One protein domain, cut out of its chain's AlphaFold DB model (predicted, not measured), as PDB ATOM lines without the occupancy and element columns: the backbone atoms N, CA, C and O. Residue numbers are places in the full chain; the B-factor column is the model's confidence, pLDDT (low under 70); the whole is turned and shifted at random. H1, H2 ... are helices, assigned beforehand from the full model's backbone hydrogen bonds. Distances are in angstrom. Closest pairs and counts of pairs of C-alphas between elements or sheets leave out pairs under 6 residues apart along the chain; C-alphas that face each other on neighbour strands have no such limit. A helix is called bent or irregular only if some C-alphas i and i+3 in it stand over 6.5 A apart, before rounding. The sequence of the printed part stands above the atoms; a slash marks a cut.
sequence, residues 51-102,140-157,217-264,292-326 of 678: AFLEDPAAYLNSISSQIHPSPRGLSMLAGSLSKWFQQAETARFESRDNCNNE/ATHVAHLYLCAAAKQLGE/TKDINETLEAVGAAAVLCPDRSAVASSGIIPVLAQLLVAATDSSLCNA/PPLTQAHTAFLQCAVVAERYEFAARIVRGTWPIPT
ATOM      1  N   ALA A  51      -3.896  52.882  32.513       84.56
ATOM      2  CA  ALA A  51      -4.036  52.002  33.675       84.56
ATOM      3  C   ALA A  51      -2.787  51.991  34.578       84.56
ATOM      4  O   ALA A  51      -2.903  51.864  35.793       84.56
ATOM      5  N   PHE A  52      -1.591  52.155  33.999       84.62
ATOM      6  CA  PHE A  52      -0.360  52.302  34.775       84.62
ATOM      7  C   PHE A  52      -0.285  53.684  35.436       84.62
ATOM      8  O   PHE A  52       0.165  53.786  36.568       84.62
ATOM      9  N   LEU A  53      -0.731  54.741  34.749       85.44
ATOM     10  CA  LEU A  53      -0.776  56.100  35.300       85.44
ATOM     11  C   LEU A  53      -1.803  56.251  36.438       85.44
ATOM     12  O   LEU A  53      -1.611  57.086  37.318       85.44
ATOM     13  N   GLU A  54      -2.875  55.462  36.425       87.69
ATOM     14  CA  GLU A  54      -3.907  55.464  37.467       87.69
ATOM     15  C   GLU A  54      -3.445  54.737  38.737       87.69
ATOM     16  O   GLU A  54      -3.529  55.298  39.829       87.69
ATOM     17  N   ASP A  55      -2.925  53.511  38.603       87.38
ATOM     18  CA  ASP A  55      -2.413  52.720  39.727       87.38
ATOM     19  C   ASP A  55      -1.255  51.799  39.281       87.38
ATOM     20  O   ASP A  55      -1.474  50.644  38.889       87.38
ATOM     21  N   PRO A  56       0.006  52.275  39.359       82.69
ATOM     22  CA  PRO A  56       1.182  51.486  38.995       82.69
ATOM     23  C   PRO A  56       1.288  50.172  39.768       82.69
ATOM     24  O   PRO A  56       1.762  49.168  39.232       82.69
ATOM     25  N   ALA A  57       0.879  50.184  41.040       82.75
ATOM     26  CA  ALA A  57       1.006  49.033  41.914       82.75
ATOM     27  C   ALA A  57      -0.017  47.965  41.531       82.75
ATOM     28  O   ALA A  57       0.367  46.815  41.328       82.75
ATOM     29  N   ALA A  58      -1.289  48.334  41.355       86.56
ATOM     30  CA  ALA A  58      -2.308  47.408  40.869       86.56
ATOM     31  C   ALA A  58      -1.975  46.883  39.470       86.56
ATOM     32  O   ALA A  58      -2.122  45.686  39.228       86.56
ATOM     33  N   TYR A  59      -1.456  47.726  38.572       85.00
ATOM     34  CA  TYR A  59      -1.062  47.300  37.231       85.00
ATOM     35  C   TYR A  59       0.072  46.261  37.271       85.00
ATOM     36  O   TYR A  59      -0.062  45.180  36.694       85.00
ATOM     37  N   LEU A  60       1.166  46.524  37.995       83.00
ATOM     38  CA  LEU A  60       2.282  45.574  38.114       83.00
ATOM     39  C   LEU A  60       1.906  44.315  38.910       83.00
ATOM     40  O   LEU A  60       2.340  43.212  38.568       83.00
ATOM     41  N   ASN A  61       1.053  44.446  39.928       85.50
ATOM     42  CA  ASN A  61       0.481  43.306  40.642       85.50
ATOM     43  C   ASN A  61      -0.397  42.463  39.715       85.50
ATOM     44  O   ASN A  61      -0.296  41.242  39.746       85.50
ATOM     45  N   SER A  62      -1.186  43.087  38.835       86.31
ATOM     46  CA  SER A  62      -2.012  42.357  37.872       86.31
ATOM     47  C   SER A  62      -1.152  41.515  36.931       86.31
ATOM     48  O   SER A  62      -1.432  40.331  36.766       86.31
ATOM     49  N   ILE A  63      -0.045  42.065  36.419       79.38
ATOM     50  CA  ILE A  63       0.901  41.323  35.577       79.38
ATOM     51  C   ILE A  63       1.567  40.208  36.377       79.38
ATOM     52  O   ILE A  63       1.566  39.061  35.947       79.38
ATOM     53  N   SER A  64       2.115  40.516  37.552       76.81
ATOM     54  CA  SER A  64       2.819  39.521  38.367       76.81
ATOM     55  C   SER A  64       1.897  38.437  38.938       76.81
ATOM     56  O   SER A  64       2.389  37.384  39.340       76.81
ATOM     57  N   SER A  65       0.583  38.671  38.991       84.31
ATOM     58  CA  SER A  65      -0.421  37.684  39.404       84.31
ATOM     59  C   SER A  65      -0.842  36.729  38.284       84.31
ATOM     60  O   SER A  65      -1.433  35.689  38.572       84.31
ATOM     61  N   GLN A  66      -0.532  37.047  37.021       82.44
ATOM     62  CA  GLN A  66      -0.791  36.137  35.907       82.44
ATOM     63  C   GLN A  66       0.082  34.889  36.052       82.44
ATOM     64  O   GLN A  66       1.264  34.979  36.370       82.44
ATOM     65  N   ILE A  67      -0.516  33.722  35.796       81.62
ATOM     66  CA  ILE A  67       0.195  32.431  35.779       81.62
ATOM     67  C   ILE A  67       1.235  32.408  34.649       81.62
ATOM     68  O   ILE A  67       2.252  31.748  34.792       81.62
ATOM     69  N   HIS A  68       0.961  33.149  33.568       77.50
ATOM     70  CA  HIS A  68       1.848  33.348  32.426       77.50
ATOM     71  C   HIS A  68       1.833  34.824  32.001       77.50
ATOM     72  O   HIS A  68       1.022  35.200  31.146       77.50
ATOM     73  N   PRO A  69       2.654  35.697  32.617       75.12
ATOM     74  CA  PRO A  69       2.720  37.096  32.230       75.12
ATOM     75  C   PRO A  69       3.192  37.203  30.778       75.12
ATOM     76  O   PRO A  69       4.264  36.717  30.415       75.12
ATOM     77  N   SER A  70       2.385  37.850  29.933       77.50
ATOM     78  CA  SER A  70       2.734  38.044  28.523       77.50
ATOM     79  C   SER A  70       4.080  38.771  28.410       77.50
ATOM     80  O   SER A  70       4.198  39.882  28.945       77.50
ATOM     81  N   PRO A  71       5.071  38.230  27.669       71.88
ATOM     82  CA  PRO A  71       6.368  38.883  27.532       71.88
ATOM     83  C   PRO A  71       6.275  40.306  26.976       71.88
ATOM     84  O   PRO A  71       7.016  41.206  27.369       71.88
ATOM     85  N   ARG A  72       5.275  40.509  26.115       78.81
ATOM     86  CA  ARG A  72       4.964  41.778  25.470       78.81
ATOM     87  C   ARG A  72       4.412  42.826  26.438       78.81
ATOM     88  O   ARG A  72       4.592  44.018  26.225       78.81
ATOM     89  N   GLY A  73       3.732  42.402  27.505       78.75
ATOM     90  CA  GLY A  73       3.117  43.317  28.470       78.75
ATOM     91  C   GLY A  73       4.148  44.105  29.281       78.75
ATOM     92  O   GLY A  73       3.975  45.304  29.498       78.75
ATOM     93  N   LEU A  74       5.237  43.448  29.690       79.81
ATOM     94  CA  LEU A  74       6.339  44.086  30.414       79.81
ATOM     95  C   LEU A  74       7.316  44.793  29.473       79.81
ATOM     96  O   LEU A  74       7.747  45.896  29.803       79.81
ATOM     97  N   SER A  75       7.601  44.239  28.288       80.38
ATOM     98  CA  SER A  75       8.479  44.901  27.309       80.38
ATOM     99  C   SER A  75       7.913  46.244  26.839       80.38
ATOM    100  O   SER A  75       8.638  47.234  26.798       80.38
ATOM    101  N   MET A  76       6.594  46.328  26.616       82.94
ATOM    102  CA  MET A  76       5.917  47.583  26.265       82.94
ATOM    103  C   MET A  76       6.083  48.679  27.323       82.94
ATOM    104  O   MET A  76       6.034  49.864  26.991       82.94
ATOM    105  N   LEU A  77       6.270  48.301  28.589       83.62
ATOM    106  CA  LEU A  77       6.563  49.240  29.663       83.62
ATOM    107  C   LEU A  77       8.055  49.502  29.824       83.62
ATOM    108  O   LEU A  77       8.419  50.587  30.263       83.62
ATOM    109  N   ALA A  78       8.910  48.533  29.506       81.25
ATOM    110  CA  ALA A  78      10.313  48.539  29.878       81.25
ATOM    111  C   ALA A  78      11.064  49.775  29.364       81.25
ATOM    112  O   ALA A  78      11.745  50.436  30.146       81.25
ATOM    113  N   GLY A  79      10.881  50.159  28.096       81.75
ATOM    114  CA  GLY A  79      11.504  51.372  27.552       81.75
ATOM    115  C   GLY A  79      11.081  52.650  28.293       81.75
ATOM    116  O   GLY A  79      11.923  53.441  28.726       81.75
ATOM    117  N   SER A  80       9.773  52.835  28.495       83.38
ATOM    118  CA  SER A  80       9.214  53.994  29.206       83.38
ATOM    119  C   SER A  80       9.586  54.003  30.694       83.38
ATOM    120  O   SER A  80       9.937  55.051  31.236       83.38
ATOM    121  N   LEU A  81       9.568  52.841  31.349       81.38
ATOM    122  CA  LEU A  81       9.934  52.674  32.753       81.38
ATOM    123  C   LEU A  81      11.424  52.865  32.989       81.38
ATOM    124  O   LEU A  81      11.780  53.518  33.959       81.38
ATOM    125  N   SER A  82      12.294  52.362  32.110       81.81
ATOM    126  CA  SER A  82      13.739  52.605  32.194       81.81
ATOM    127  C   SER A  82      14.019  54.109  32.206       81.81
ATOM    128  O   SER A  82      14.661  54.610  33.130       81.81
ATOM    129  N   LYS A  83      13.443  54.856  31.249       82.88
ATOM    130  CA  LYS A  83      13.557  56.323  31.197       82.88
ATOM    131  C   LYS A  83      12.990  56.987  32.456       82.88
ATOM    132  O   LYS A  83      13.625  57.882  33.008       82.88
ATOM    133  N   TRP A  84      11.827  56.542  32.932       83.56
ATOM    134  CA  TRP A  84      11.200  57.091  34.136       83.56
ATOM    135  C   TRP A  84      12.024  56.832  35.405       83.56
ATOM    136  O   TRP A  84      12.234  57.745  36.200       83.56
ATOM    137  N   PHE A  85      12.560  55.623  35.578       84.44
ATOM    138  CA  PHE A  85      13.436  55.279  36.695       84.44
ATOM    139  C   PHE A  85      14.732  56.094  36.664       84.44
ATOM    140  O   PHE A  85      15.137  56.613  37.701       84.44
ATOM    141  N   GLN A  86      15.339  56.276  35.487       81.50
ATOM    142  CA  GLN A  86      16.523  57.129  35.314       81.50
ATOM    143  C   GLN A  86      16.230  58.600  35.656       81.50
ATOM    144  O   GLN A  86      17.050  59.274  36.284       81.50
ATOM    145  N   GLN A  87      15.051  59.108  35.286       83.38
ATOM    146  CA  GLN A  87      14.614  60.458  35.658       83.38
ATOM    147  C   GLN A  87      14.386  60.586  37.166       83.38
ATOM    148  O   GLN A  87      14.859  61.544  37.772       83.38
ATOM    149  N   ALA A  88      13.715  59.611  37.786       81.62
ATOM    150  CA  ALA A  88      13.493  59.581  39.230       81.62
ATOM    151  C   ALA A  88      14.818  59.506  40.008       81.62
ATOM    152  O   ALA A  88      14.978  60.164  41.033       81.62
ATOM    153  N   GLU A  89      15.785  58.742  39.501       81.75
ATOM    154  CA  GLU A  89      17.137  58.675  40.049       81.75
ATOM    155  C   GLU A  89      17.857  60.027  39.940       81.75
ATOM    156  O   GLU A  89      18.399  60.516  40.931       81.75
ATOM    157  N   THR A  90      17.803  60.673  38.773       80.69
ATOM    158  CA  THR A  90      18.415  61.995  38.554       80.69
ATOM    159  C   THR A  90      17.807  63.047  39.486       80.69
ATOM    160  O   THR A  90      18.541  63.745  40.182       80.69
ATOM    161  N   ALA A  91      16.476  63.093  39.595       80.69
ATOM    162  CA  ALA A  91      15.772  64.003  40.500       80.69
ATOM    163  C   ALA A  91      16.145  63.762  41.974       80.69
ATOM    164  O   ALA A  91      16.257  64.700  42.765       80.69
ATOM    165  N   ARG A  92      16.389  62.501  42.352       80.12
ATOM    166  CA  ARG A  92      16.857  62.142  43.695       80.12
ATOM    167  C   ARG A  92      18.269  62.665  43.972       80.12
ATOM    168  O   ARG A  92      18.532  63.097  45.094       80.12
ATOM    169  N   PHE A  93      19.166  62.634  42.984       77.38
ATOM    170  CA  PHE A  93      20.505  63.218  43.112       77.38
ATOM    171  C   PHE A  93      20.456  64.745  43.214       77.38
ATOM    172  O   PHE A  93      21.060  65.302  44.126       77.38
ATOM    173  N   GLU A  94      19.670  65.409  42.366       79.25
ATOM    174  CA  GLU A  94      19.508  66.871  42.399       79.25
ATOM    175  C   GLU A  94      18.910  67.357  43.728       79.25
ATOM    176  O   GLU A  94      19.394  68.323  44.319       79.25
ATOM    177  N   SER A  95      17.908  66.648  44.258       79.50
ATOM    178  CA  SER A  95      17.342  66.948  45.579       79.50
ATOM    179  C   SER A  95      18.384  66.809  46.693       79.50
ATOM    180  O   SER A  95      18.417  67.631  47.609       79.50
ATOM    181  N   ARG A  96      19.273  65.812  46.604       73.56
ATOM    182  CA  ARG A  96      20.332  65.594  47.596       73.56
ATOM    183  C   ARG A  96      21.396  66.692  47.558       73.56
ATOM    184  O   ARG A  96      21.856  67.118  48.617       73.56
ATOM    185  N   ASP A  97      21.759  67.159  46.368       73.50
ATOM    186  CA  ASP A  97      22.717  68.253  46.199       73.50
ATOM    187  C   ASP A  97      22.148  69.588  46.709       73.50
ATOM    188  O   ASP A  97      22.863  70.352  47.363       73.50
ATOM    189  N   ASN A  98      20.848  69.837  46.517       74.56
ATOM    190  CA  ASN A  98      20.188  71.033  47.044       74.56
ATOM    191  C   ASN A  98      20.122  71.048  48.581       74.56
ATOM    192  O   ASN A  98      20.492  72.055  49.186       74.56
ATOM    193  N   CYS A  99      19.753  69.935  49.228       71.38
ATOM    194  CA  CYS A  99      19.716  69.857  50.697       71.38
ATOM    195  C   CYS A  99      21.098  70.083  51.340       71.38
ATOM    196  O   CYS A  99      21.206  70.677  52.413       71.38
ATOM    197  N   ASN A 100      22.172  69.627  50.685       67.06
ATOM    198  CA  ASN A 100      23.534  69.838  51.179       67.06
ATOM    199  C   ASN A 100      23.972  71.311  51.078       67.06
ATOM    200  O   ASN A 100      24.701  71.792  51.947       67.06
ATOM    201  N   ASN A 101      23.520  72.039  50.052       67.25
ATOM    202  CA  ASN A 101      23.818  73.464  49.905       67.25
ATOM    203  C   ASN A 101      23.068  74.333  50.927       67.25
ATOM    204  O   ASN A 101      23.654  75.276  51.457       67.25
ATOM    205  N   GLU A 102      21.812  74.011  51.250       68.50
ATOM    206  CA  GLU A 102      21.041  74.761  52.255       68.50
ATOM    207  C   GLU A 102      21.629  74.617  53.668       68.50
ATOM    208  O   GLU A 102      21.781  75.614  54.379       68.50
ATOM    209  N   ALA A 140       8.223  55.677  43.560       85.06
ATOM    210  CA  ALA A 140       9.062  55.083  42.516       85.06
ATOM    211  C   ALA A 140       9.902  53.885  42.996       85.06
ATOM    212  O   ALA A 140      10.129  52.953  42.231       85.06
ATOM    213  N   THR A 141      10.303  53.860  44.271       86.81
ATOM    214  CA  THR A 141      10.993  52.710  44.872       86.81
ATOM    215  C   THR A 141      10.064  51.504  44.986       86.81
ATOM    216  O   THR A 141      10.471  50.384  44.686       86.81
ATOM    217  N   HIS A 142       8.808  51.722  45.381       86.75
ATOM    218  CA  HIS A 142       7.823  50.647  45.460       86.75
ATOM    219  C   HIS A 142       7.522  50.058  44.073       86.75
ATOM    220  O   HIS A 142       7.558  48.841  43.895       86.75
ATOM    221  N   VAL A 143       7.319  50.921  43.071       87.25
ATOM    222  CA  VAL A 143       7.110  50.520  41.669       87.25
ATOM    223  C   VAL A 143       8.311  49.748  41.119       87.25
ATOM    224  O   VAL A 143       8.130  48.720  40.471       87.25
ATOM    225  N   ALA A 144       9.535  50.194  41.411       88.81
ATOM    226  CA  ALA A 144      10.748  49.491  41.007       88.81
ATOM    227  C   ALA A 144      10.819  48.076  41.603       88.81
ATOM    228  O   ALA A 144      11.093  47.123  40.879       88.81
ATOM    229  N   HIS A 145      10.498  47.914  42.889       88.62
ATOM    230  CA  HIS A 145      10.461  46.597  43.526       88.62
ATOM    231  C   HIS A 145       9.417  45.668  42.885       88.62
ATOM    232  O   HIS A 145       9.742  44.535  42.528       88.62
ATOM    233  N   LEU A 146       8.190  46.155  42.664       87.88
ATOM    234  CA  LEU A 146       7.144  45.380  41.987       87.88
ATOM    235  C   LEU A 146       7.553  44.979  40.565       87.88
ATOM    236  O   LEU A 146       7.311  43.845  40.148       87.88
ATOM    237  N   TYR A 147       8.219  45.881  39.839       90.19
ATOM    238  CA  TYR A 147       8.740  45.598  38.507       90.19
ATOM    239  C   TYR A 147       9.802  44.491  38.533       90.19
ATOM    240  O   TYR A 147       9.748  43.585  37.705       90.19
ATOM    241  N   LEU A 148      10.726  44.503  39.503       90.94
ATOM    242  CA  LEU A 148      11.729  43.441  39.657       90.94
ATOM    243  C   LEU A 148      11.081  42.071  39.900       90.94
ATOM    244  O   LEU A 148      11.481  41.091  39.270       90.94
ATOM    245  N   CYS A 149      10.054  42.001  40.752       89.31
ATOM    246  CA  CYS A 149       9.300  40.767  40.989       89.31
ATOM    247  C   CYS A 149       8.560  40.284  39.731       89.31
ATOM    248  O   CYS A 149       8.577  39.091  39.423       89.31
ATOM    249  N   ALA A 150       7.918  41.195  38.993       87.50
ATOM    250  CA  ALA A 150       7.207  40.865  37.759       87.50
ATOM    251  C   ALA A 150       8.169  40.370  36.662       87.50
ATOM    252  O   ALA A 150       7.926  39.331  36.046       87.50
ATOM    253  N   ALA A 151       9.298  41.061  36.481       89.94
ATOM    254  CA  ALA A 151      10.339  40.680  35.532       89.94
ATOM    255  C   ALA A 151      10.971  39.324  35.881       89.94
ATOM    256  O   ALA A 151      11.244  38.530  34.983       89.94
ATOM    257  N   ALA A 152      11.167  39.020  37.170       90.31
ATOM    258  CA  ALA A 152      11.705  37.731  37.604       90.31
ATOM    259  C   ALA A 152      10.804  36.560  37.176       90.31
ATOM    260  O   ALA A 152      11.307  35.564  36.657       90.31
ATOM    261  N   LYS A 153       9.478  36.694  37.327       89.00
ATOM    262  CA  LYS A 153       8.510  35.675  36.884       89.00
ATOM    263  C   LYS A 153       8.544  35.478  35.366       89.00
ATOM    264  O   LYS A 153       8.766  34.365  34.900       89.00
ATOM    265  N   GLN A 154       8.431  36.567  34.605       88.81
ATOM    266  CA  GLN A 154       8.426  36.529  33.137       88.81
ATOM    267  C   GLN A 154       9.712  35.914  32.553       88.81
ATOM    268  O   GLN A 154       9.665  35.065  31.657       88.81
ATOM    269  N   LEU A 155      10.876  36.343  33.050       89.31
ATOM    270  CA  LEU A 155      12.172  35.858  32.571       89.31
ATOM    271  C   LEU A 155      12.425  34.402  32.986       89.31
ATOM    272  O   LEU A 155      13.041  33.650  32.230       89.31
ATOM    273  N   GLY A 156      11.923  33.995  34.156       88.31
ATOM    274  CA  GLY A 156      12.002  32.619  34.643       88.31
ATOM    275  C   GLY A 156      11.236  31.648  33.745       88.31
ATOM    276  O   GLY A 156      11.805  30.654  33.291       88.31
ATOM    277  N   GLU A 157       9.988  31.968  33.402       87.06
ATOM    278  CA  GLU A 157       9.163  31.130  32.520       87.06
ATOM    279  C   GLU A 157       9.777  30.969  31.127       87.06
ATOM    280  O   GLU A 157       9.890  29.846  30.629       87.06
ATOM    281  N   THR A 217      13.876  39.336  20.988       84.94
ATOM    282  CA  THR A 217      15.220  39.688  21.472       84.94
ATOM    283  C   THR A 217      15.292  41.155  21.906       84.94
ATOM    284  O   THR A 217      15.920  41.480  22.915       84.94
ATOM    285  N   LYS A 218      14.649  42.050  21.148       86.12
ATOM    286  CA  LYS A 218      14.565  43.472  21.484       86.12
ATOM    287  C   LYS A 218      13.782  43.681  22.784       86.12
ATOM    288  O   LYS A 218      14.287  44.342  23.686       86.12
ATOM    289  N   ASP A 219      12.620  43.053  22.903       86.50
ATOM    290  CA  ASP A 219      11.738  43.119  24.068       86.50
ATOM    291  C   ASP A 219      12.432  42.624  25.351       86.50
ATOM    292  O   ASP A 219      12.322  43.242  26.415       86.50
ATOM    293  N   ILE A 220      13.210  41.540  25.252       89.12
ATOM    294  CA  ILE A 220      14.028  41.025  26.359       89.12
ATOM    295  C   ILE A 220      15.113  42.035  26.747       89.12
ATOM    296  O   ILE A 220      15.296  42.308  27.932       89.12
ATOM    297  N   ASN A 221      15.827  42.612  25.777       89.44
ATOM    298  CA  ASN A 221      16.881  43.590  26.058       89.44
ATOM    299  C   ASN A 221      16.335  44.853  26.739       89.44
ATOM    300  O   ASN A 221      16.943  45.323  27.701       89.44
ATOM    301  N   GLU A 222      15.179  45.356  26.298       88.62
ATOM    302  CA  GLU A 222      14.492  46.483  26.942       88.62
ATOM    303  C   GLU A 222      14.091  46.125  28.381       88.62
ATOM    304  O   GLU A 222      14.370  46.880  29.316       88.62
ATOM    305  N   THR A 223      13.525  44.930  28.589       90.06
ATOM    306  CA  THR A 223      13.160  44.423  29.923       90.06
ATOM    307  C   THR A 223      14.374  44.366  30.852       90.06
ATOM    308  O   THR A 223      14.303  44.832  31.991       90.06
ATOM    309  N   LEU A 224      15.505  43.843  30.369       93.44
ATOM    310  CA  LEU A 224      16.760  43.739  31.120       93.44
ATOM    311  C   LEU A 224      17.359  45.110  31.456       93.44
ATOM    312  O   LEU A 224      17.913  45.291  32.543       93.44
ATOM    313  N   GLU A 225      17.240  46.085  30.555       90.38
ATOM    314  CA  GLU A 225      17.651  47.462  30.825       90.38
ATOM    315  C   GLU A 225      16.818  48.083  31.954       90.38
ATOM    316  O   GLU A 225      17.379  48.613  32.917       90.38
ATOM    317  N   ALA A 226      15.494  47.935  31.886       90.44
ATOM    318  CA  ALA A 226      14.582  48.410  32.918       90.44
ATOM    319  C   ALA A 226      14.797  47.705  34.265       90.44
ATOM    320  O   ALA A 226      14.714  48.354  35.304       90.44
ATOM    321  N   VAL A 227      15.143  46.411  34.274       94.50
ATOM    322  CA  VAL A 227      15.537  45.680  35.495       94.50
ATOM    323  C   VAL A 227      16.780  46.312  36.122       94.50
ATOM    324  O   VAL A 227      16.811  46.558  37.328       94.50
ATOM    325  N   GLY A 228      17.792  46.627  35.309       92.81
ATOM    326  CA  GLY A 228      18.991  47.317  35.775       92.81
ATOM    327  C   GLY A 228      18.689  48.693  36.382       92.81
ATOM    328  O   GLY A 228      19.234  49.023  37.435       92.81
ATOM    329  N   ALA A 229      17.807  49.476  35.754       91.44
ATOM    330  CA  ALA A 229      17.384  50.787  36.254       91.44
ATOM    331  C   ALA A 229      16.550  50.680  37.546       91.44
ATOM    332  O   ALA A 229      16.820  51.380  38.522       91.44
ATOM    333  N   ALA A 230      15.592  49.750  37.593       92.12
ATOM    334  CA  ALA A 230      14.764  49.487  38.767       92.12
ATOM    335  C   ALA A 230      15.610  49.067  39.978       92.12
ATOM    336  O   ALA A 230      15.379  49.547  41.088       92.12
ATOM    337  N   ALA A 231      16.624  48.221  39.766       94.38
ATOM    338  CA  ALA A 231      17.539  47.817  40.826       94.38
ATOM    339  C   ALA A 231      18.249  49.024  41.450       94.38
ATOM    340  O   ALA A 231      18.269  49.140  42.667       94.38
ATOM    341  N   VAL A 232      18.770  49.957  40.650       92.75
ATOM    342  CA  VAL A 232      19.467  51.144  41.183       92.75
ATOM    343  C   VAL A 232      18.530  52.081  41.942       92.75
ATOM    344  O   VAL A 232      18.921  52.664  42.954       92.75
ATOM    345  N   LEU A 233      17.277  52.192  41.503       91.31
ATOM    346  CA  LEU A 233      16.293  53.027  42.182       91.31
ATOM    347  C   LEU A 233      15.838  52.448  43.532       91.31
ATOM    348  O   LEU A 233      15.343  53.196  44.380       91.31
ATOM    349  N   CYS A 234      16.010  51.141  43.755       91.12
ATOM    350  CA  CYS A 234      15.707  50.483  45.023       91.12
ATOM    351  C   CYS A 234      16.829  50.749  46.050       91.12
ATOM    352  O   CYS A 234      17.900  50.155  45.950       91.12
ATOM    353  N   PRO A 235      16.613  51.599  47.077       84.56
ATOM    354  CA  PRO A 235      17.599  51.811  48.133       84.56
ATOM    355  C   PRO A 235      17.720  50.602  49.068       84.56
ATOM    356  O   PRO A 235      18.753  50.425  49.709       84.56
ATOM    357  N   ASP A 236      16.662  49.794  49.168       90.94
ATOM    358  CA  ASP A 236      16.647  48.605  50.004       90.94
ATOM    359  C   ASP A 236      17.313  47.434  49.272       90.94
ATOM    360  O   ASP A 236      16.758  46.816  48.358       90.94
ATOM    361  N   ARG A 237      18.530  47.120  49.717       92.81
ATOM    362  CA  ARG A 237      19.343  46.005  49.218       92.81
ATOM    363  C   ARG A 237      18.620  44.667  49.382       92.81
ATOM    364  O   ARG A 237      18.745  43.784  48.530       92.81
ATOM    365  N   SER A 238      17.848  44.522  50.462       93.31
ATOM    366  CA  SER A 238      17.116  43.295  50.775       93.31
ATOM    367  C   SER A 238      15.923  43.085  49.841       93.31
ATOM    368  O   SER A 238      15.652  41.948  49.449       93.31
ATOM    369  N   ALA A 239      15.282  44.164  49.382       91.50
ATOM    370  CA  ALA A 239      14.210  44.117  48.390       91.50
ATOM    371  C   ALA A 239      14.718  43.587  47.037       91.50
ATOM    372  O   ALA A 239      14.144  42.662  46.464       91.50
ATOM    373  N   VAL A 240      15.866  44.079  46.551       94.19
ATOM    374  CA  VAL A 240      16.475  43.553  45.310       94.19
ATOM    375  C   VAL A 240      16.865  42.081  45.479       94.19
ATOM    376  O   VAL A 240      16.585  41.266  44.599       94.19
ATOM    377  N   ALA A 241      17.452  41.714  46.624       94.25
ATOM    378  CA  ALA A 241      17.843  40.336  46.916       94.25
ATOM    379  C   ALA A 241      16.650  39.364  47.008       94.25
ATOM    380  O   ALA A 241      16.770  38.219  46.570       94.25
ATOM    381  N   SER A 242      15.525  39.803  47.578       94.00
ATOM    382  CA  SER A 242      14.320  38.988  47.798       94.00
ATOM    383  C   SER A 242      13.374  38.947  46.597       94.00
ATOM    384  O   SER A 242      12.587  38.010  46.492       94.00
ATOM    385  N   SER A 243      13.501  39.877  45.643       93.38
ATOM    386  CA  SER A 243      12.675  39.919  44.425       93.38
ATOM    387  C   SER A 243      12.762  38.667  43.535       93.38
ATOM    388  O   SER A 243      11.931  38.484  42.649       93.38
ATOM    389  N   GLY A 244      13.779  37.817  43.727       94.19
ATOM    390  CA  GLY A 244      14.020  36.621  42.913       94.19
ATOM    391  C   GLY A 244      14.686  36.899  41.560       94.19
ATOM    392  O   GLY A 244      15.030  35.957  40.850       94.19
ATOM    393  N   ILE A 245      14.949  38.162  41.206       96.00
ATOM    394  CA  ILE A 245      15.520  38.515  39.897       96.00
ATOM    395  C   ILE A 245      16.961  38.015  39.707       96.00
ATOM    396  O   ILE A 245      17.331  37.561  38.629       96.00
ATOM    397  N   ILE A 246      17.782  38.045  40.762       96.38
ATOM    398  CA  ILE A 246      19.198  37.649  40.714       96.38
ATOM    399  C   ILE A 246      19.385  36.177  40.294       96.38
ATOM    400  O   ILE A 246      20.165  35.941  39.368       96.38
ATOM    401  N   PRO A 247      18.724  35.178  40.920       96.00
ATOM    402  CA  PRO A 247      18.861  33.787  40.490       96.00
ATOM    403  C   PRO A 247      18.315  33.541  39.077       96.00
ATOM    404  O   PRO A 247      18.928  32.775  38.339       96.00
ATOM    405  N   VAL A 248      17.239  34.223  38.663       95.75
ATOM    406  CA  VAL A 248      16.696  34.122  37.295       95.75
ATOM    407  C   VAL A 248      17.704  34.636  36.265       95.75
ATOM    408  O   VAL A 248      18.016  33.950  35.293       95.75
ATOM    409  N   LEU A 249      18.295  35.809  36.504       96.06
ATOM    410  CA  LEU A 249      19.342  36.352  35.637       96.06
ATOM    411  C   LEU A 249      20.586  35.451  35.609       96.06
ATOM    412  O   LEU A 249      21.173  35.261  34.547       96.06
ATOM    413  N   ALA A 250      20.972  34.854  36.739       95.81
ATOM    414  CA  ALA A 250      22.072  33.891  36.777       95.81
ATOM    415  C   ALA A 250      21.784  32.654  35.907       95.81
ATOM    416  O   ALA A 250      22.657  32.231  35.152       95.81
ATOM    417  N   GLN A 251      20.565  32.106  35.969       93.94
ATOM    418  CA  GLN A 251      20.146  30.984  35.124       93.94
ATOM    419  C   GLN A 251      20.177  31.349  33.639       93.94
ATOM    420  O   GLN A 251      20.697  30.573  32.841       93.94
ATOM    421  N   LEU A 252      19.719  32.551  33.269       92.50
ATOM    422  CA  LEU A 252      19.811  33.042  31.890       92.50
ATOM    423  C   LEU A 252      21.260  33.116  31.387       92.50
ATOM    424  O   LEU A 252      21.529  32.772  30.238       92.50
ATOM    425  N   LEU A 253      22.209  33.529  32.233       93.31
ATOM    426  CA  LEU A 253      23.632  33.566  31.871       93.31
ATOM    427  C   LEU A 253      24.235  32.173  31.681       93.31
ATOM    428  O   LEU A 253      25.015  31.959  30.750       93.31
ATOM    429  N   VAL A 254      23.867  31.227  32.545       91.50
ATOM    430  CA  VAL A 254      24.292  29.827  32.417       91.50
ATOM    431  C   VAL A 254      23.719  29.230  31.130       91.50
ATOM    432  O   VAL A 254      24.480  28.749  30.295       91.50
ATOM    433  N   ALA A 255      22.417  29.398  30.887       88.94
ATOM    434  CA  ALA A 255      21.749  28.917  29.679       88.94
ATOM    435  C   ALA A 255      22.332  29.527  28.390       88.94
ATOM    436  O   ALA A 255      22.501  28.823  27.392       88.94
ATOM    437  N   ALA A 256      22.688  30.817  28.400       86.00
ATOM    438  CA  ALA A 256      23.347  31.472  27.267       86.00
ATOM    439  C   ALA A 256      24.748  30.897  26.997       86.00
ATOM    440  O   ALA A 256      25.167  30.789  25.842       86.00
ATOM    441  N   THR A 257      25.459  30.501  28.054       84.81
ATOM    442  CA  THR A 257      26.773  29.861  27.940       84.81
ATOM    443  C   THR A 257      26.646  28.450  27.368       84.81
ATOM    444  O   THR A 257      27.393  28.101  26.455       84.81
ATOM    445  N   ASP A 258      25.663  27.676  27.825       84.81
ATOM    446  CA  ASP A 258      25.437  26.303  27.360       84.81
ATOM    447  C   ASP A 258      24.916  26.262  25.913       84.81
ATOM    448  O   ASP A 258      25.386  25.471  25.095       84.81
ATOM    449  N   SER A 259      24.024  27.186  25.542       80.75
ATOM    450  CA  SER A 259      23.480  27.283  24.176       80.75
ATOM    451  C   SER A 259      24.556  27.611  23.131       80.75
ATOM    452  O   SER A 259      24.496  27.134  21.995       80.75
ATOM    453  N   SER A 260      25.571  28.397  23.512       71.00
ATOM    454  CA  SER A 260      26.727  28.700  22.655       71.00
ATOM    455  C   SER A 260      27.532  27.441  22.301       71.00
ATOM    456  O   SER A 260      28.082  27.345  21.202       71.00
ATOM    457  N   LEU A 261      27.568  26.453  23.202       66.06
ATOM    458  CA  LEU A 261      28.282  25.192  22.989       66.06
ATOM    459  C   LEU A 261      27.544  24.282  21.995       66.06
ATOM    460  O   LEU A 261      28.181  23.651  21.154       66.06
ATOM    461  N   CYS A 262      26.209  24.245  22.038       63.50
ATOM    462  CA  CYS A 262      25.414  23.402  21.140       63.50
ATOM    463  C   CYS A 262      25.439  23.893  19.681       63.50
ATOM    464  O   CYS A 262      25.573  23.085  18.761       63.50
ATOM    465  N   ASN A 263      25.364  25.210  19.457       59.41
ATOM    466  CA  ASN A 263      25.333  25.778  18.102       59.41
ATOM    467  C   ASN A 263      26.671  25.639  17.357       59.41
ATOM    468  O   ASN A 263      26.674  25.456  16.140       59.41
ATOM    469  N   ALA A 264      27.803  25.685  18.069       58.03
ATOM    470  CA  ALA A 264      29.121  25.484  17.460       58.03
ATOM    471  C   ALA A 264      29.265  24.077  16.846       58.03
ATOM    472  O   ALA A 264      29.808  23.932  15.751       58.03
ATOM    473  N   PRO A 292      31.192  33.011  25.702       84.06
ATOM    474  CA  PRO A 292      29.785  33.320  25.498       84.06
ATOM    475  C   PRO A 292      29.627  34.743  24.946       84.06
ATOM    476  O   PRO A 292      30.445  35.611  25.254       84.06
ATOM    477  N   PRO A 293      28.601  35.026  24.135       87.81
ATOM    478  CA  PRO A 293      28.321  36.391  23.711       87.81
ATOM    479  C   PRO A 293      28.026  37.284  24.925       87.81
ATOM    480  O   PRO A 293      27.297  36.893  25.838       87.81
ATOM    481  N   LEU A 294      28.573  38.501  24.942       91.50
ATOM    482  CA  LEU A 294      28.221  39.510  25.937       91.50
ATOM    483  C   LEU A 294      26.839  40.060  25.604       91.50
ATOM    484  O   LEU A 294      26.646  40.684  24.567       91.50
ATOM    485  N   THR A 295      25.899  39.851  26.517       91.19
ATOM    486  CA  THR A 295      24.502  40.283  26.391       91.19
ATOM    487  C   THR A 295      24.128  41.273  27.493       91.19
ATOM    488  O   THR A 295      24.795  41.339  28.530       91.19
ATOM    489  N   GLN A 296      23.009  41.983  27.325       91.62
ATOM    490  CA  GLN A 296      22.458  42.878  28.352       91.62
ATOM    491  C   GLN A 296      22.116  42.145  29.664       91.62
ATOM    492  O   GLN A 296      22.130  42.739  30.741       91.62
ATOM    493  N   ALA A 297      21.893  40.828  29.615       94.12
ATOM    494  CA  ALA A 297      21.667  40.027  30.815       94.12
ATOM    495  C   ALA A 297      22.885  40.050  31.750       94.12
ATOM    496  O   ALA A 297      22.725  40.055  32.969       94.12
ATOM    497  N   HIS A 298      24.104  40.134  31.201       95.38
ATOM    498  CA  HIS A 298      25.330  40.181  31.999       95.38
ATOM    499  C   HIS A 298      25.427  41.476  32.809       95.38
ATOM    500  O   HIS A 298      25.789  41.452  33.987       95.38
ATOM    501  N   THR A 299      25.108  42.615  32.190       95.94
ATOM    502  CA  THR A 299      25.144  43.920  32.858       95.94
ATOM    503  C   THR A 299      24.005  44.053  33.863       95.94
ATOM    504  O   THR A 299      24.264  44.490  34.982       95.94
ATOM    505  N   ALA A 300      22.789  43.616  33.518       96.19
ATOM    506  CA  ALA A 300      21.641  43.603  34.427       96.19
ATOM    507  C   ALA A 300      21.892  42.717  35.658       96.19
ATOM    508  O   ALA A 300      21.658  43.150  36.788       96.19
ATOM    509  N   PHE A 301      22.447  41.513  35.459       97.69
ATOM    510  CA  PHE A 301      22.813  40.596  36.541       97.69
ATOM    511  C   PHE A 301      23.804  41.234  37.515       97.69
ATOM    512  O   PHE A 301      23.551  41.285  38.719       97.69
ATOM    513  N   LEU A 302      24.922  41.750  36.993       97.81
ATOM    514  CA  LEU A 302      25.949  42.373  37.823       97.81
ATOM    515  C   LEU A 302      25.422  43.625  38.527       97.81
ATOM    516  O   LEU A 302      25.765  43.851  39.681       97.81
ATOM    517  N   GLN A 303      24.574  44.418  37.871       97.19
ATOM    518  CA  GLN A 303      23.973  45.608  38.469       97.19
ATOM    519  C   GLN A 303      23.070  45.239  39.650       97.19
ATOM    520  O   GLN A 303      23.250  45.784  40.738       97.19
ATOM    521  N   CYS A 304      22.177  44.257  39.481       97.44
ATOM    522  CA  CYS A 304      21.332  43.759  40.569       97.44
ATOM    523  C   CYS A 304      22.169  43.174  41.712       97.44
ATOM    524  O   CYS A 304      21.901  43.445  42.880       97.44
ATOM    525  N   ALA A 305      23.207  42.398  41.390       97.75
ATOM    526  CA  ALA A 305      24.067  41.788  42.397       97.75
ATOM    527  C   ALA A 305      24.909  42.808  43.173       97.75
ATOM    528  O   ALA A 305      25.124  42.611  44.367       97.75
ATOM    529  N   VAL A 306      25.371  43.882  42.523       97.19
ATOM    530  CA  VAL A 306      26.084  44.982  43.187       97.19
ATOM    531  C   VAL A 306      25.149  45.732  44.131       97.19
ATOM    532  O   VAL A 306      25.516  45.942  45.281       97.19
ATOM    533  N   VAL A 307      23.933  46.076  43.692       95.94
ATOM    534  CA  VAL A 307      22.956  46.762  44.558       95.94
ATOM    535  C   VAL A 307      22.560  45.891  45.753       95.94
ATOM    536  O   VAL A 307      22.478  46.381  46.874       95.94
ATOM    537  N   ALA A 308      22.361  44.592  45.536       96.50
ATOM    538  CA  ALA A 308      22.029  43.634  46.590       96.50
ATOM    539  C   ALA A 308      23.242  43.160  47.418       96.50
ATOM    540  O   ALA A 308      23.083  42.293  48.276       96.50
ATOM    541  N   GLU A 309      24.452  43.650  47.122       96.69
ATOM    542  CA  GLU A 309      25.724  43.246  47.746       96.69
ATOM    543  C   GLU A 309      25.983  41.729  47.756       96.69
ATOM    544  O   GLU A 309      26.656  41.175  48.624       96.69
ATOM    545  N   ARG A 310      25.484  41.015  46.743       97.31
ATOM    546  CA  ARG A 310      25.670  39.566  46.576       97.31
ATOM    547  C   ARG A 310      26.960  39.251  45.809       97.31
ATOM    548  O   ARG A 310      26.946  38.492  44.837       97.31
ATOM    549  N   TYR A 311      28.081  39.832  46.241       97.62
ATOM    550  CA  TYR A 311      29.348  39.805  45.503       97.62
ATOM    551  C   TYR A 311      29.890  38.390  45.279       97.62
ATOM    552  O   TYR A 311      30.204  38.029  44.149       97.62
ATOM    553  N   GLU A 312      29.938  37.547  46.313       96.88
ATOM    554  CA  GLU A 312      30.462  36.176  46.196       96.88
ATOM    555  C   GLU A 312      29.632  35.289  45.263       96.88
ATOM    556  O   GLU A 312      30.169  34.455  44.530       96.88
ATOM    557  N   PHE A 313      28.307  35.453  45.285       96.81
ATOM    558  CA  PHE A 313      27.419  34.739  44.373       96.81
ATOM    559  C   PHE A 313      27.675  35.182  42.933       96.81
ATOM    560  O   PHE A 313      27.940  34.345  42.072       96.81
ATOM    561  N   ALA A 314      27.692  36.494  42.683       97.38
ATOM    562  CA  ALA A 314      27.970  37.028  41.358       97.38
ATOM    563  C   ALA A 314      29.350  36.620  40.846       97.38
ATOM    564  O   ALA A 314      29.458  36.154  39.714       97.38
ATOM    565  N   ALA A 315      30.382  36.720  41.686       96.62
ATOM    566  CA  ALA A 315      31.743  36.334  41.350       96.62
ATOM    567  C   ALA A 315      31.837  34.865  40.940       96.62
ATOM    568  O   ALA A 315      32.578  34.579  40.008       96.62
ATOM    569  N   ARG A 316      31.084  33.953  41.578       95.62
ATOM    570  CA  ARG A 316      31.007  32.535  41.182       95.62
ATOM    571  C   ARG A 316      30.368  32.349  39.808       95.62
ATOM    572  O   ARG A 316      30.923  31.610  39.003       95.62
ATOM    573  N   ILE A 317      29.259  33.034  39.529       95.06
ATOM    574  CA  ILE A 317      28.551  32.938  38.241       95.06
ATOM    575  C   ILE A 317      29.394  33.502  37.093       95.06
ATOM    576  O   ILE A 317      29.485  32.890  36.033       95.06
ATOM    577  N   VAL A 318      30.064  34.641  37.299       94.12
ATOM    578  CA  VAL A 318      30.944  35.235  36.275       94.12
ATOM    579  C   VAL A 318      32.381  34.716  36.346       94.12
ATOM    580  O   VAL A 318      33.267  35.230  35.654       94.12
ATOM    581  N   ARG A 319      32.672  33.719  37.192       86.44
ATOM    582  CA  ARG A 319      34.023  33.158  37.297       86.44
ATOM    583  C   ARG A 319      34.343  32.415  36.008       86.44
ATOM    584  O   ARG A 319      33.598  31.550  35.573       86.44
ATOM    585  N   GLY A 320      35.476  32.747  35.398       79.56
ATOM    586  CA  GLY A 320      35.935  32.078  34.178       79.56
ATOM    587  C   GLY A 320      35.204  32.482  32.895       79.56
ATOM    588  O   GLY A 320      35.698  32.161  31.818       79.56
ATOM    589  N   THR A 321      34.108  33.244  32.965       80.88
ATOM    590  CA  THR A 321      33.461  33.791  31.770       80.88
ATOM    591  C   THR A 321      34.141  35.102  31.359       80.88
ATOM    592  O   THR A 321      34.423  35.992  32.169       80.88
ATOM    593  N   TRP A 322      34.469  35.214  30.076       84.00
ATOM    594  CA  TRP A 322      35.004  36.427  29.451       84.00
ATOM    595  C   TRP A 322      34.216  36.655  28.174       84.00
ATOM    596  O   TRP A 322      34.696  36.303  27.099       84.00
ATOM    597  N   PRO A 323      32.968  37.122  28.308       85.56
ATOM    598  CA  PRO A 323      32.064  37.131  27.185       85.56
ATOM    599  C   PRO A 323      32.581  38.046  26.068       85.56
ATOM    600  O   PRO A 323      33.111  39.132  26.332       85.56
ATOM    601  N   ILE A 324      32.467  37.585  24.822       82.00
ATOM    602  CA  ILE A 324      32.920  38.323  23.641       82.00
ATOM    603  C   ILE A 324      31.829  39.320  23.243       82.00
ATOM    604  O   ILE A 324      30.663  38.937  23.173       82.00
ATOM    605  N   PRO A 325      32.175  40.581  22.935       82.19
ATOM    606  CA  PRO A 325      31.232  41.520  22.338       82.19
ATOM    607  C   PRO A 325      30.554  40.920  21.103       82.19
ATOM    608  O   PRO A 325      31.238  40.519  20.161       82.19
ATOM    609  N   THR A 326      29.226  40.853  21.084       75.81
ATOM    610  CA  THR A 326      28.491  40.380  19.908       75.81
ATOM    611  C   THR A 326      28.734  41.323  18.738       75.81
ATOM    612  O   THR A 326      28.258  42.450  18.719       75.81
TER     613      THR A 326
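What this domain is: This is residues 51 to 102, 140 to 157, 217 to 264 and 292 to 326 of the 678 residues of the protein "Hypothetical protein" of Pseudo-nitzschia australis (UniProt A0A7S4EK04). The long helix H3 runs beside a core of H4 and H5, and with H7 and H8 they make an up-and-down bundle, each helix running against the one before it; H2 packs on H4 at one side, H9 on H8 at the other. Residues 93 to 102 of H3 stick out. The printed part has 153 residues, is all helix, with nine named helices, H1 to H9 in order, and is compact, with a radius of gyration of the C-alphas of 16.2 A and spans of 58 by 38 by 26 A.

How they stand to each other: Start with H3, residues 71 to 102, which touches H5, residues 217 to 233, at a shallow tilt of 27 degrees; the closest C-alphas, of Ser 82 and Ala 226, are 4.3 A apart. The hub is H4, residues 140 to 157; its C-alpha 144 is 4.6 A from C-alpha 230, the closest to H5. Closest C-alphas also show where H2, residues 56 to 65, touches H4 (64 and 150, 4.6 A), where H8, residues 296 to 307, touches H5 (228 and 300, 4.8 A), and where H7, residues 245 to 264, touches H8 with residues 245 to 253 alone (249 and 301, 5.6 A). H1, residues 51 to 54, only just touches H2, only at the corner, with 3 pairs within 8 A. H6, residues 237 to 242, touches H8 at C-alphas 237 and 307, 5.9 A apart. H9, residues 311 to 317, forms a hairpin with H8. Every O i to N i+4 pair is within hydrogen-bond range in H2, H4, H5, H6, H8 and H9, 25 of 28 in H3 and 14 of 16 in H7; H1 is too short for one.

Where its parts are: Find C-alpha 71 at (6.368, 38.883, 27.532); H3 runs 46.0 A to C-alpha 102, only just irregular, with C-alphas 76 and 79 6.9 A apart. H9 ends at (28.551, 32.938, 38.241).

The domain as a whole: The printed part has three cuts: across the first, with 37 residues not printed, C-alphas 102 and 140 are 25.0 A apart; across the second, with 59 not printed, C-alphas 157 and 217 are 15.2 A apart; across the third, with 27 not printed, C-alphas 264 and 292 are 11.2 A apart. Residues 100 to 102 and 261 to 264 are under pLDDT 70.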